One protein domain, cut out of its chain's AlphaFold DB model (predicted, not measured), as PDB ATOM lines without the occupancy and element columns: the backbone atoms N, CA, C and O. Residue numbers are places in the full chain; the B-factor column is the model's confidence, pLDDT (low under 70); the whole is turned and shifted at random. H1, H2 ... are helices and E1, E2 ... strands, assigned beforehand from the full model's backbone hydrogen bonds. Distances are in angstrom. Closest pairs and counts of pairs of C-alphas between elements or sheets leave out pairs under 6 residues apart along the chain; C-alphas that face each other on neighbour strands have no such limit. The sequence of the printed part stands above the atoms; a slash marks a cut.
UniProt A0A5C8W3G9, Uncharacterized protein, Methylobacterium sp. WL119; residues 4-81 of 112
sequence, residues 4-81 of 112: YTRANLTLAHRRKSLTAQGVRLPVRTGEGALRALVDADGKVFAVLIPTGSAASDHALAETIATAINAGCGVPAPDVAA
ATOM      1  N   TYR A   4      10.681  -4.619 -14.736       64.50
ATOM      2  CA  TYR A   4      10.790  -3.252 -14.214       64.50
ATOM      3  C   TYR A   4       9.468  -2.479 -14.297       64.50
ATOM      4  O   TYR A   4       9.067  -1.802 -13.352       64.50
ATOM      5  N   THR A   5       8.740  -2.626 -15.407       67.31
ATOM      6  CA  THR A   5       7.420  -2.005 -15.590       67.31
ATOM      7  C   THR A   5       6.413  -2.558 -14.583       67.31
ATOM      8  O   THR A   5       5.600  -1.811 -14.046       67.31
ATOM      9  N   ARG A   6       6.488  -3.862 -14.287       63.69
ATOM     10  CA  ARG A   6       5.601  -4.521 -13.322       63.69
ATOM     11  C   ARG A   6       5.886  -4.050 -11.893       63.69
ATOM     12  O   ARG A   6       4.948  -3.675 -11.195       63.69
ATOM     13  N   ALA A   7       7.153  -3.983 -11.480       69.31
ATOM     14  CA  ALA A   7       7.536  -3.498 -10.151       69.31
ATOM     15  C   ALA A   7       7.045  -2.060  -9.894       69.31
ATOM     16  O   ALA A   7       6.361  -1.811  -8.901       69.31
ATOM     17  N   ASN A   8       7.274  -1.146 -10.842       67.88
ATOM     18  CA  ASN A   8       6.853   0.254 -10.722       67.88
ATOM     19  C   ASN A   8       5.329   0.423 -10.656       67.88
ATOM     20  O   ASN A   8       4.830   1.208  -9.849       67.88
ATOM     21  N   LEU A   9       4.577  -0.355 -11.446       71.88
ATOM     22  CA  LEU A   9       3.113  -0.354 -11.389       71.88
ATOM     23  C   LEU A   9       2.608  -0.768  -9.996       71.88
ATOM     24  O   LEU A   9       1.631  -0.220  -9.490       71.88
ATOM     25  N   THR A  10       3.308  -1.708  -9.354       82.31
ATOM     26  CA  THR A  10       2.943  -2.229  -8.031       82.31
ATOM     27  C   THR A  10       3.200  -1.200  -6.923       82.31
ATOM     28  O   THR A  10       2.361  -1.037  -6.038       82.31
ATOM     29  N   LEU A  11       4.314  -0.459  -6.989       85.88
ATOM     30  CA  LEU A  11       4.628   0.625  -6.045       85.88
ATOM     31  C   LEU A  11       3.634   1.787  -6.174       85.88
ATOM     32  O   LEU A  11       3.081   2.250  -5.175       85.88
ATOM     33  N   ALA A  12       3.348   2.214  -7.409       82.00
ATOM     34  CA  ALA A  12       2.376   3.270  -7.683       82.00
ATOM     35  C   ALA A  12       0.968   2.888  -7.198       82.00
ATOM     36  O   ALA A  12       0.262   3.713  -6.617       82.00
ATOM     37  N   HIS A  13       0.575   1.623  -7.379       89.31
ATOM     38  CA  HIS A  13      -0.698   1.110  -6.883       89.31
ATOM     39  C   HIS A  13      -0.783   1.142  -5.349       89.31
ATOM     40  O   HIS A  13      -1.776   1.621  -4.802       89.31
ATOM     41  N   ARG A  14       0.272   0.710  -4.647       88.75
ATOM     42  CA  ARG A  14       0.339   0.754  -3.175       88.75
ATOM     43  C   ARG A  14       0.269   2.181  -2.640       88.75
ATOM     44  O   ARG A  14      -0.545   2.459  -1.763       88.75
ATOM     45  N   ARG A  15       1.035   3.104  -3.231       90.19
ATOM     46  CA  ARG A  15       0.994   4.533  -2.887       90.19
ATOM     47  C   ARG A  15      -0.398   5.129  -3.095       90.19
ATOM     48  O   ARG A  15      -0.891   5.850  -2.229       90.19
ATOM     49  N   LYS A  16      -1.050   4.809  -4.218       90.00
ATOM     50  CA  LYS A  16      -2.419   5.259  -4.505       90.00
ATOM     51  C   LYS A  16      -3.418   4.714  -3.482       90.00
ATOM     52  O   LYS A  16      -4.263   5.472  -3.022       90.00
ATOM     53  N   SER A  17      -3.295   3.441  -3.103       90.06
ATOM     54  CA  SER A  17      -4.153   2.808  -2.092       90.06
ATOM     55  C   SER A  17      -4.029   3.485  -0.720       90.06
ATOM     56  O   SER A  17      -5.034   3.904  -0.152       90.06
ATOM     57  N   LEU A  18      -2.802   3.710  -0.232       89.25
ATOM     58  CA  LEU A  18      -2.546   4.429   1.028       89.25
ATOM     59  C   LEU A  18      -3.073   5.868   1.004       89.25
ATOM     60  O   LEU A  18      -3.702   6.321   1.958       89.25
ATOM     61  N   THR A  19      -2.887   6.568  -0.117       90.75
ATOM     62  CA  THR A  19      -3.404   7.936  -0.279       90.75
ATOM     63  C   THR A  19      -4.935   7.957  -0.254       90.75
ATOM     64  O   THR A  19      -5.522   8.853   0.346       90.75
ATOM     65  N   ALA A  20      -5.600   6.963  -0.854       91.31
ATOM     66  CA  ALA A  20      -7.060   6.834  -0.817       91.31
ATOM     67  C   ALA A  20      -7.598   6.553   0.598       91.31
ATOM     68  O   ALA A  20      -8.730   6.914   0.904       91.31
ATOM     69  N   GLN A  21      -6.778   5.962   1.469       90.81
ATOM     70  CA  GLN A  21      -7.061   5.799   2.899       90.81
ATOM     71  C   GLN A  21      -6.707   7.050   3.725       90.81
ATOM     72  O   GLN A  21      -6.880   7.064   4.943       90.81
ATOM     73  N   GLY A  22      -6.227   8.116   3.077       92.69
ATOM     74  CA  GLY A  22      -5.889   9.383   3.717       92.69
ATOM     75  C   GLY A  22      -4.553   9.379   4.459       92.69
ATOM     76  O   GLY A  22      -4.395  10.193   5.365       92.69
ATOM     77  N   VAL A  23      -3.625   8.480   4.104       93.81
ATOM     78  CA  VAL A  23      -2.258   8.434   4.652       93.81
ATOM     79  C   VAL A  23      -1.286   9.087   3.675       93.81
ATOM     80  O   VAL A  23      -1.204   8.699   2.505       93.81
ATOM     81  N   ARG A  24      -0.519  10.067   4.159       94.50
ATOM     82  CA  ARG A  24       0.491  10.787   3.369       94.50
ATOM     83  C   ARG A  24       1.905  10.269   3.642       94.50
ATOM     84  O   ARG A  24       2.327  10.114   4.778       94.50
ATOM     85  N   LEU A  25       2.659   9.997   2.583       92.50
ATOM     86  CA  LEU A  25       4.053   9.547   2.680       92.50
ATOM     87  C   LEU A  25       5.015  10.748   2.787       92.50
ATOM     88  O   LEU A  25       4.739  11.763   2.144       92.50
ATOM     89  N   PRO A  26       6.161  10.640   3.491       93.25
ATOM     90  CA  PRO A  26       6.667   9.452   4.183       93.25
ATOM     91  C   PRO A  26       5.951   9.172   5.510       93.25
ATOM     92  O   PRO A  26       5.596  10.094   6.236       93.25
ATOM     93  N   VAL A  27       5.817   7.889   5.845       93.12
ATOM     94  CA  VAL A  27       5.438   7.439   7.191       93.12
ATOM     95  C   VAL A  27       6.640   7.549   8.124       93.12
ATOM     96  O   VAL A  27       7.764   7.239   7.724       93.12
ATOM     97  N   ARG A  28       6.405   7.962   9.369       92.00
ATOM     98  CA  ARG A  28       7.419   8.087  10.424       92.00
ATOM     99  C   ARG A  28       6.914   7.472  11.724       92.00
ATOM    100  O   ARG A  28       5.717   7.231  11.886       92.00
ATOM    101  N   THR A  29       7.826   7.230  12.655       90.81
ATOM    102  CA  THR A  29       7.464   6.980  14.049       90.81
ATOM    103  C   THR A  29       7.000   8.292  14.682       90.81
ATOM    104  O   THR A  29       7.564   9.354  14.426       90.81
ATOM    105  N   GLY A  30       5.910   8.243  15.444       85.19
ATOM    106  CA  GLY A  30       5.416   9.388  16.202       85.19
ATOM    107  C   GLY A  30       6.240   9.601  17.469       85.19
ATOM    108  O   GLY A  30       6.603   8.639  18.147       85.19
ATOM    109  N   GLU A  31       6.506  10.859  17.808       67.69
ATOM    110  CA  GLU A  31       7.117  11.231  19.084       67.69
ATOM    111  C   GLU A  31       6.040  11.241  20.182       67.69
ATOM    112  O   GLU A  31       5.050  11.966  20.086       67.69
ATOM    113  N   GLY A  32       6.191  10.415  21.225       65.00
ATOM    114  CA  GLY A  32       5.292  10.423  22.385       65.00
ATOM    115  C   GLY A  32       5.060   9.063  23.048       65.00
ATOM    116  O   GLY A  32       5.614   8.040  22.656       65.00
ATOM    117  N   ALA A  33       4.211   9.052  24.083       54.12
ATOM    118  CA  ALA A  33       3.885   7.854  24.872       54.12
ATOM    119  C   ALA A  33       3.147   6.766  24.064       54.12
ATOM    120  O   ALA A  33       3.183   5.580  24.408       54.12
ATOM    121  N   LEU A  34       2.475   7.168  22.983       59.03
ATOM    122  CA  LEU A  34       1.848   6.264  22.031       59.03
ATOM    123  C   LEU A  34       2.879   5.899  20.966       59.03
ATOM    124  O   LEU A  34       3.310   6.759  20.203       59.03
ATOM    125  N   ARG A  35       3.248   4.613  20.905       78.12
ATOM    126  CA  ARG A  35       4.107   4.036  19.859       78.12
ATOM    127  C   ARG A  35       3.351   4.044  18.529       78.12
ATOM    128  O   ARG A  35       2.783   3.035  18.118       78.12
ATOM    129  N   ALA A  36       3.238   5.216  17.924       89.44
ATOM    130  CA  ALA A  36       2.379   5.470  16.784       89.44
ATOM    131  C   ALA A  36       3.174   5.516  15.480       89.44
ATOM    132  O   ALA A  36       4.347   5.887  15.457       89.44
ATOM    133  N   LEU A  37       2.501   5.183  14.385       92.38
ATOM    134  CA  LEU A  37       2.925   5.567  13.049       92.38
ATOM    135  C   LEU A  37       2.155   6.817  12.650       92.38
ATOM    136  O   LEU A  37       0.921   6.858  12.731       92.38
ATOM    137  N   VAL A  38       2.907   7.820  12.221       93.62
ATOM    138  CA  VAL A  38       2.381   9.087  11.730       93.62
ATOM    139  C   VAL A  38       2.679   9.232  10.250       93.62
ATOM    140  O   VAL A  38       3.671   8.709   9.736       93.62
ATOM    141  N   ASP A  39       1.788   9.913   9.558       94.06
ATOM    142  CA  ASP A  39       1.974  10.281   8.166       94.06
ATOM    143  C   ASP A  39       2.819  11.568   8.036       94.06
ATOM    144  O   ASP A  39       3.285  12.132   9.029       94.06
ATOM    145  N   ALA A  40       3.039  12.033   6.806       92.12
ATOM    146  CA  ALA A  40       3.855  13.218   6.532       92.12
ATOM    147  C   ALA A  40       3.317  14.521   7.148       92.12
ATOM    148  O   ALA A  40       4.096  15.446   7.363       92.12
ATOM    149  N   ASP A  41       2.012  14.588   7.424       91.50
ATOM    150  CA  ASP A  41       1.355  15.737   8.051       91.50
ATOM    151  C   ASP A  41       1.334  15.601   9.591       91.50
ATOM    152  O   ASP A  41       0.787  16.452  10.292       91.50
ATOM    153  N   GLY A  42       1.930  14.533  10.138       89.19
ATOM    154  CA  GLY A  42       1.948  14.233  11.569       89.19
ATOM    155  C   GLY A  42       0.681  13.534  12.072       89.19
ATOM    156  O   GLY A  42       0.504  13.370  13.280       89.19
ATOM    157  N   LYS A  43      -0.214  13.097  11.179       91.19
ATOM    158  CA  LYS A  43      -1.453  12.418  11.565       91.19
ATOM    159  C   LYS A  43      -1.168  10.969  11.948       91.19
ATOM    160  O   LYS A  43      -0.658  10.190  11.142       91.19
ATOM    161  N   VAL A  44      -1.570  10.579  13.156       91.88
ATOM    162  CA  VAL A  44      -1.532   9.179  13.603       91.88
ATOM    163  C   VAL A  44      -2.528   8.349  12.792       91.88
ATOM    164  O   VAL A  44      -3.712   8.685  12.730       91.88
ATOM    165  N   PHE A  45      -2.066   7.245  12.204       91.69
ATOM    166  CA  PHE A  45      -2.931   6.301  11.482       91.69
ATOM    167  C   PHE A  45      -2.811   4.853  11.974       91.69
ATOM    168  O   PHE A  45      -3.661   4.027  11.648       91.69
ATOM    169  N   ALA A  46      -1.789   4.535  12.773       91.25
ATOM    170  CA  ALA A  46      -1.645   3.241  13.431       91.25
ATOM    171  C   ALA A  46      -0.916   3.384  14.775       91.25
ATOM    172  O   ALA A  46      -0.135   4.313  14.969       91.25
ATOM    173  N   VAL A  47      -1.159   2.445  15.689       90.19
ATOM    174  CA  VAL A  47      -0.497   2.361  16.998       90.19
ATOM    175  C   VAL A  47      -0.051   0.922  17.231       90.19
ATOM    176  O   VAL A  47      -0.804  -0.013  16.962       90.19
ATOM    177  N   LEU A  48       1.172   0.748  17.721       87.44
ATOM    178  CA  LEU A  48       1.716  -0.550  18.089       87.44
ATOM    179  C   LEU A  48       1.262  -0.934  19.498       87.44
ATOM    180  O   LEU A  48       1.297  -0.121  20.425       87.44
ATOM    181  N   ILE A  49       0.885  -2.202  19.659       87.19
ATOM    182  CA  ILE A  49       0.588  -2.777  20.971       87.19
ATOM    183  C   ILE A  49       1.920  -2.961  21.721       87.19
ATOM    184  O   ILE A  49       2.811  -3.621  21.185       87.19
ATOM    185  N   PRO A  50       2.077  -2.398  22.934       81.44
ATOM    186  CA  PRO A  50       3.319  -2.495  23.692       81.44
ATOM    187  C   PRO A  50       3.712  -3.936  24.021       81.44
ATOM    188  O   PRO A  50       2.894  -4.701  24.529       81.44
ATOM    189  N   THR A  51       4.988  -4.269  23.829       81.56
ATOM    190  CA  THR A  51       5.560  -5.577  24.205       81.56
ATOM    191  C   THR A  51       6.205  -5.578  25.595       81.56
ATOM    192  O   THR A  51       6.656  -6.614  26.073       81.56
ATOM    193  N   GLY A  52       6.260  -4.415  26.255       80.31
ATOM    194  CA  GLY A  52       6.920  -4.217  27.553       80.31
ATOM    195  C   GLY A  52       8.330  -3.621  27.456       80.31
ATOM    196  O   GLY A  52       8.854  -3.147  28.459       80.31
ATOM    197  N   SER A  53       8.913  -3.549  26.255       84.88
ATOM    198  CA  SER A  53      10.201  -2.897  25.985       84.88
ATOM    199  C   SER A  53      10.010  -1.711  25.043       84.88
ATOM    200  O   SER A  53       9.755  -1.885  23.854       84.88
ATOM    201  N   ALA A  54      10.173  -0.489  25.557       81.12
ATOM    202  CA  ALA A  54      10.038   0.726  24.751       81.12
ATOM    203  C   ALA A  54      11.032   0.770  23.576       81.12
ATOM    204  O   ALA A  54      10.664   1.182  22.481       81.12
ATOM    205  N   ALA A  55      12.265   0.291  23.784       82.94
ATOM    206  CA  ALA A  55      13.282   0.227  22.737       82.94
ATOM    207  C   ALA A  55      12.890  -0.753  21.618       82.94
ATOM    208  O   ALA A  55      13.006  -0.430  20.438       82.94
ATOM    209  N   SER A  56      12.375  -1.931  21.983       84.81
ATOM    210  CA  SER A  56      11.929  -2.936  21.012       84.81
ATOM    211  C   SER A  56      10.687  -2.475  20.251       84.81
ATOM    212  O   SER A  56      10.611  -2.655  19.038       84.81
ATOM    213  N   ASP A  57       9.744  -1.830  20.941       85.25
ATOM    214  CA  ASP A  57       8.544  -1.267  20.320       85.25
ATOM    215  C   ASP A  57       8.905  -0.154  19.319       85.25
ATOM    216  O   ASP A  57       8.323  -0.078  18.237       85.25
ATOM    217  N   HIS A  58       9.885   0.693  19.657       85.00
ATOM    218  CA  HIS A  58      10.366   1.752  18.771       85.00
ATOM    219  C   HIS A  58      11.060   1.184  17.530       85.00
ATOM    220  O   HIS A  58      10.688   1.537  16.413       85.00
ATOM    221  N   ALA A  59      11.984   0.233  17.706       86.44
ATOM    222  CA  ALA A  59      12.662  -0.435  16.595       86.44
ATOM    223  C   ALA A  59      11.670  -1.147  15.656       86.44
ATOM    224  O   ALA A  59      11.823  -1.131  14.430       86.44
ATOM    225  N   LEU A  60      10.612  -1.747  16.214       88.06
ATOM    226  CA  LEU A  60       9.539  -2.347  15.427       88.06
ATOM    227  C   LEU A  60       8.759  -1.287  14.635       88.06
ATOM    228  O   LEU A  60       8.506  -1.481  13.445       88.06
ATOM    229  N   ALA A  61       8.408  -0.161  15.258       89.62
ATOM    230  CA  ALA A  61       7.714   0.935  14.584       89.62
ATOM    231  C   ALA A  61       8.556   1.523  13.437       89.62
ATOM    232  O   ALA A  61       8.036   1.718  12.336       89.62
ATOM    233  N   GLU A  62       9.859   1.727  13.649       89.44
ATOM    234  CA  GLU A  62      10.795   2.169  12.607       89.44
ATOM    235  C   GLU A  62      10.890   1.163  11.456       89.44
ATOM    236  O   GLU A  62      10.848   1.544  10.282       89.44
ATOM    237  N   THR A  63      10.952  -0.132  11.780       90.62
ATOM    238  CA  THR A  63      10.983  -1.209  10.783       90.62
ATOM    239  C   THR A  63       9.718  -1.197   9.925       90.62
ATOM    240  O   THR A  63       9.797  -1.273   8.698       90.62
ATOM    241  N   ILE A  64       8.543  -1.043  10.545       91.94
ATOM    242  CA  ILE A  64       7.263  -0.978   9.831       91.94
ATOM    243  C   ILE A  64       7.190   0.282   8.959       91.94
ATOM    244  O   ILE A  64       6.840   0.184   7.782       91.94
ATOM    245  N   ALA A  65       7.553   1.452   9.494       91.81
ATOM    246  CA  ALA A  65       7.574   2.707   8.741       91.81
ATOM    247  C   ALA A  65       8.479   2.602   7.503       91.81
ATOM    248  O   ALA A  65       8.071   2.945   6.390       91.81
ATOM    249  N   THR A  66       9.680   2.049   7.682       91.25
ATOM    250  CA  THR A  66      10.650   1.815   6.606       91.25
ATOM    251  C   THR A  66      10.091   0.868   5.548       91.25
ATOM    252  O   THR A  66      10.165   1.167   4.354       91.25
ATOM    253  N   ALA A  67       9.468  -0.238   5.960       91.44
ATOM    254  CA  ALA A  67       8.872  -1.203   5.041       91.44
ATOM    255  C   ALA A  67       7.712  -0.604   4.226       91.44
ATOM    256  O   ALA A  67       7.624  -0.844   3.019       91.44
ATOM    257  N   ILE A  68       6.847   0.207   4.849       92.62
ATOM    258  CA  ILE A  68       5.747   0.903   4.160       92.62
ATOM    259  C   ILE A  68       6.303   1.879   3.122       92.62
ATOM    260  O   ILE A  68       5.878   1.860   1.964       92.62
ATOM    261  N   ASN A  69       7.272   2.703   3.524       93.69
ATOM    262  CA  ASN A  69       7.910   3.689   2.659       93.69
ATOM    263  C   ASN A  69       8.581   3.015   1.453       93.69
ATOM    264  O   ASN A  69       8.262   3.354   0.310       93.69
ATOM    265  N   ALA A  70       9.398   1.985   1.685       90.50
ATOM    266  CA  ALA A  70      10.030   1.202   0.623       90.50
ATOM    267  C   ALA A  70       8.989   0.544  -0.299       90.50
ATOM    268  O   ALA A  70       9.086   0.623  -1.526       90.50
ATOM    269  N   GLY A  71       7.931  -0.033   0.280       89.94
ATOM    270  CA  GLY A  71       6.812  -0.629  -0.449       89.94
ATOM    271  C   GLY A  71       6.008   0.360  -1.298       89.94
ATOM    272  O   GLY A  71       5.268  -0.081  -2.179       89.94
ATOM    273  N   CYS A  72       6.173   1.666  -1.073       90.94
ATOM    274  CA  CYS A  72       5.568   2.751  -1.842       90.94
ATOM    275  C   CYS A  72       6.571   3.512  -2.726       90.94
ATOM    276  O   CYS A  72       6.201   4.521  -3.330       90.94
ATOM    277  N   GLY A  73       7.823   3.048  -2.807       90.44
ATOM    278  CA  GLY A  73       8.878   3.697  -3.584       90.44
ATOM    279  C   GLY A  73       9.381   5.009  -2.976       90.44
ATOM    280  O   GLY A  73       9.909   5.849  -3.699       90.44
ATOM    281  N   VAL A  74       9.192   5.212  -1.672       90.19
ATOM    282  CA  VAL A  74       9.789   6.331  -0.940       90.19
ATOM    283  C   VAL A  74      11.209   5.919  -0.553       90.19
ATOM    284  O   VAL A  74      11.362   4.917   0.151       90.19
ATOM    285  N   PRO A  75      12.244   6.639  -1.017       80.56
ATOM    286  CA  PRO A  75      13.619   6.321  -0.663       80.56
ATOM    287  C   PRO A  75      13.825   6.491   0.842       80.56
ATOM    288  O   PRO A  75      13.268   7.407   1.454       80.56
ATOM    289  N   ALA A  76      14.621   5.600   1.437       73.19
ATOM    290  CA  ALA A  76      15.063   5.786   2.810       73.19
ATOM    291  C   ALA A  76      15.821   7.122   2.908       73.19
ATOM    292  O   ALA A  76      16.561   7.454   1.974       73.19
ATOM    293  N   PRO A  77      15.636   7.899   3.992       64.94
ATOM    294  CA  PRO A  77      16.508   9.033   4.246       64.94
ATOM    295  C   PRO A  77      17.948   8.526   4.268       64.94
ATOM    296  O   PRO A  77      18.231   7.472   4.841       64.94
ATOM    297  N   ASP A  78      18.832   9.239   3.579       57.78
ATOM    298  CA  ASP A  78      20.223   8.831   3.471       57.78
ATOM    299  C   ASP A  78      20.852   8.859   4.871       57.78
ATOM    300  O   ASP A  78      21.031   9.922   5.465       57.78
ATOM    301  N   VAL A  79      21.148   7.677   5.420       56.47
ATOM    302  CA  VAL A  79      21.783   7.512   6.742       56.47
ATOM    303  C   VAL A  79      23.167   8.183   6.762       56.47
ATOM    304  O   VAL A  79      23.712   8.456   7.828       56.47
ATOM    305  N   ALA A  80      23.724   8.491   5.586       50.28
ATOM    306  CA  ALA A  80      24.996   9.175   5.412       50.28
ATOM    307  C   ALA A  80      24.899  10.712   5.360       50.28
ATOM    308  O   ALA A  80      25.928  11.361   5.159       50.28
ATOM    309  N   ALA A  81      23.717  11.320   5.540       53.19
ATOM    310  CA  ALA A  81      23.640  12.771   5.685       53.19
ATOM    311  C   ALA A  81      24.499  13.192   6.896       53.19
ATOM    312  O   ALA A  81      24.273  12.680   7.998       53.19
TER     313      ALA A  81
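What this domain is: This is residues 4 to 81 of the 112 residues of an uncharacterized protein of Methylobacterium sp. WL119 (UniProt A0A5C8W3G9). One long helix, H2, has a small two-stranded hairpin, E1 and E2, over one side of it, while a second helix, H1, slants past the end of H2 near Gly 71 and extends the model beyond it. The unnamed stretch of residues 21 to 35 leads from H1 back to the hairpin, and the last residues, 77 to 81, run away from H2 as a tail. The printed part has 78 residues, with H1, E1, E2 and H2 in that order, an antiparallel sheet E1 - E2, and the class mostly helix. It is only just compact, close to loose, with a radius of gyration of the C-alphas of 13.5 A and spans of 43 by 31 by 22 A.

How they stand to each other: H1, residues 4 to 20, and H2, residues 54 to 71, are close but not clearly touching; their closest C-alphas, of Leu 11 and Gly 71, are 6.1 A apart. They run opposite ways at a steep tilt of 59 degrees. Residues 28 to 29 pair antiparallel with residues 37 to 38 of E1, residues 36 to 38. E1 and E2, residues 44 to 47, form an antiparallel hairpin at 155 degrees, with N 37 and O 46 within hydrogen-bond range at 2.8 A. H1 and E2 are apart. The closest C-alphas of E1 and H2 are those of Leu 37 and Ala 61, 6.8 A apart. In H1 and H2 every O i to N i+4 pair is within hydrogen-bond range.

Where its parts are: H1 begins at C-alpha 4, (10.790, -3.252, -14.214), and is 24.5 A long. E1 measures 6.2 A and E2 7.7 A. H2 is 25.4 A long and ends at C-alpha 71, (6.812, -0.629, -0.449).

The domain as a whole: The two C-alphas farthest apart, of Thr 5 and Gly 52, are 43.2 A apart. The printed part has no cut. The link from H1 to E1 is long, with 15 residues. The pLDDT is under 70 at residues 4 to 8, 31 to 34 and 77 to 81.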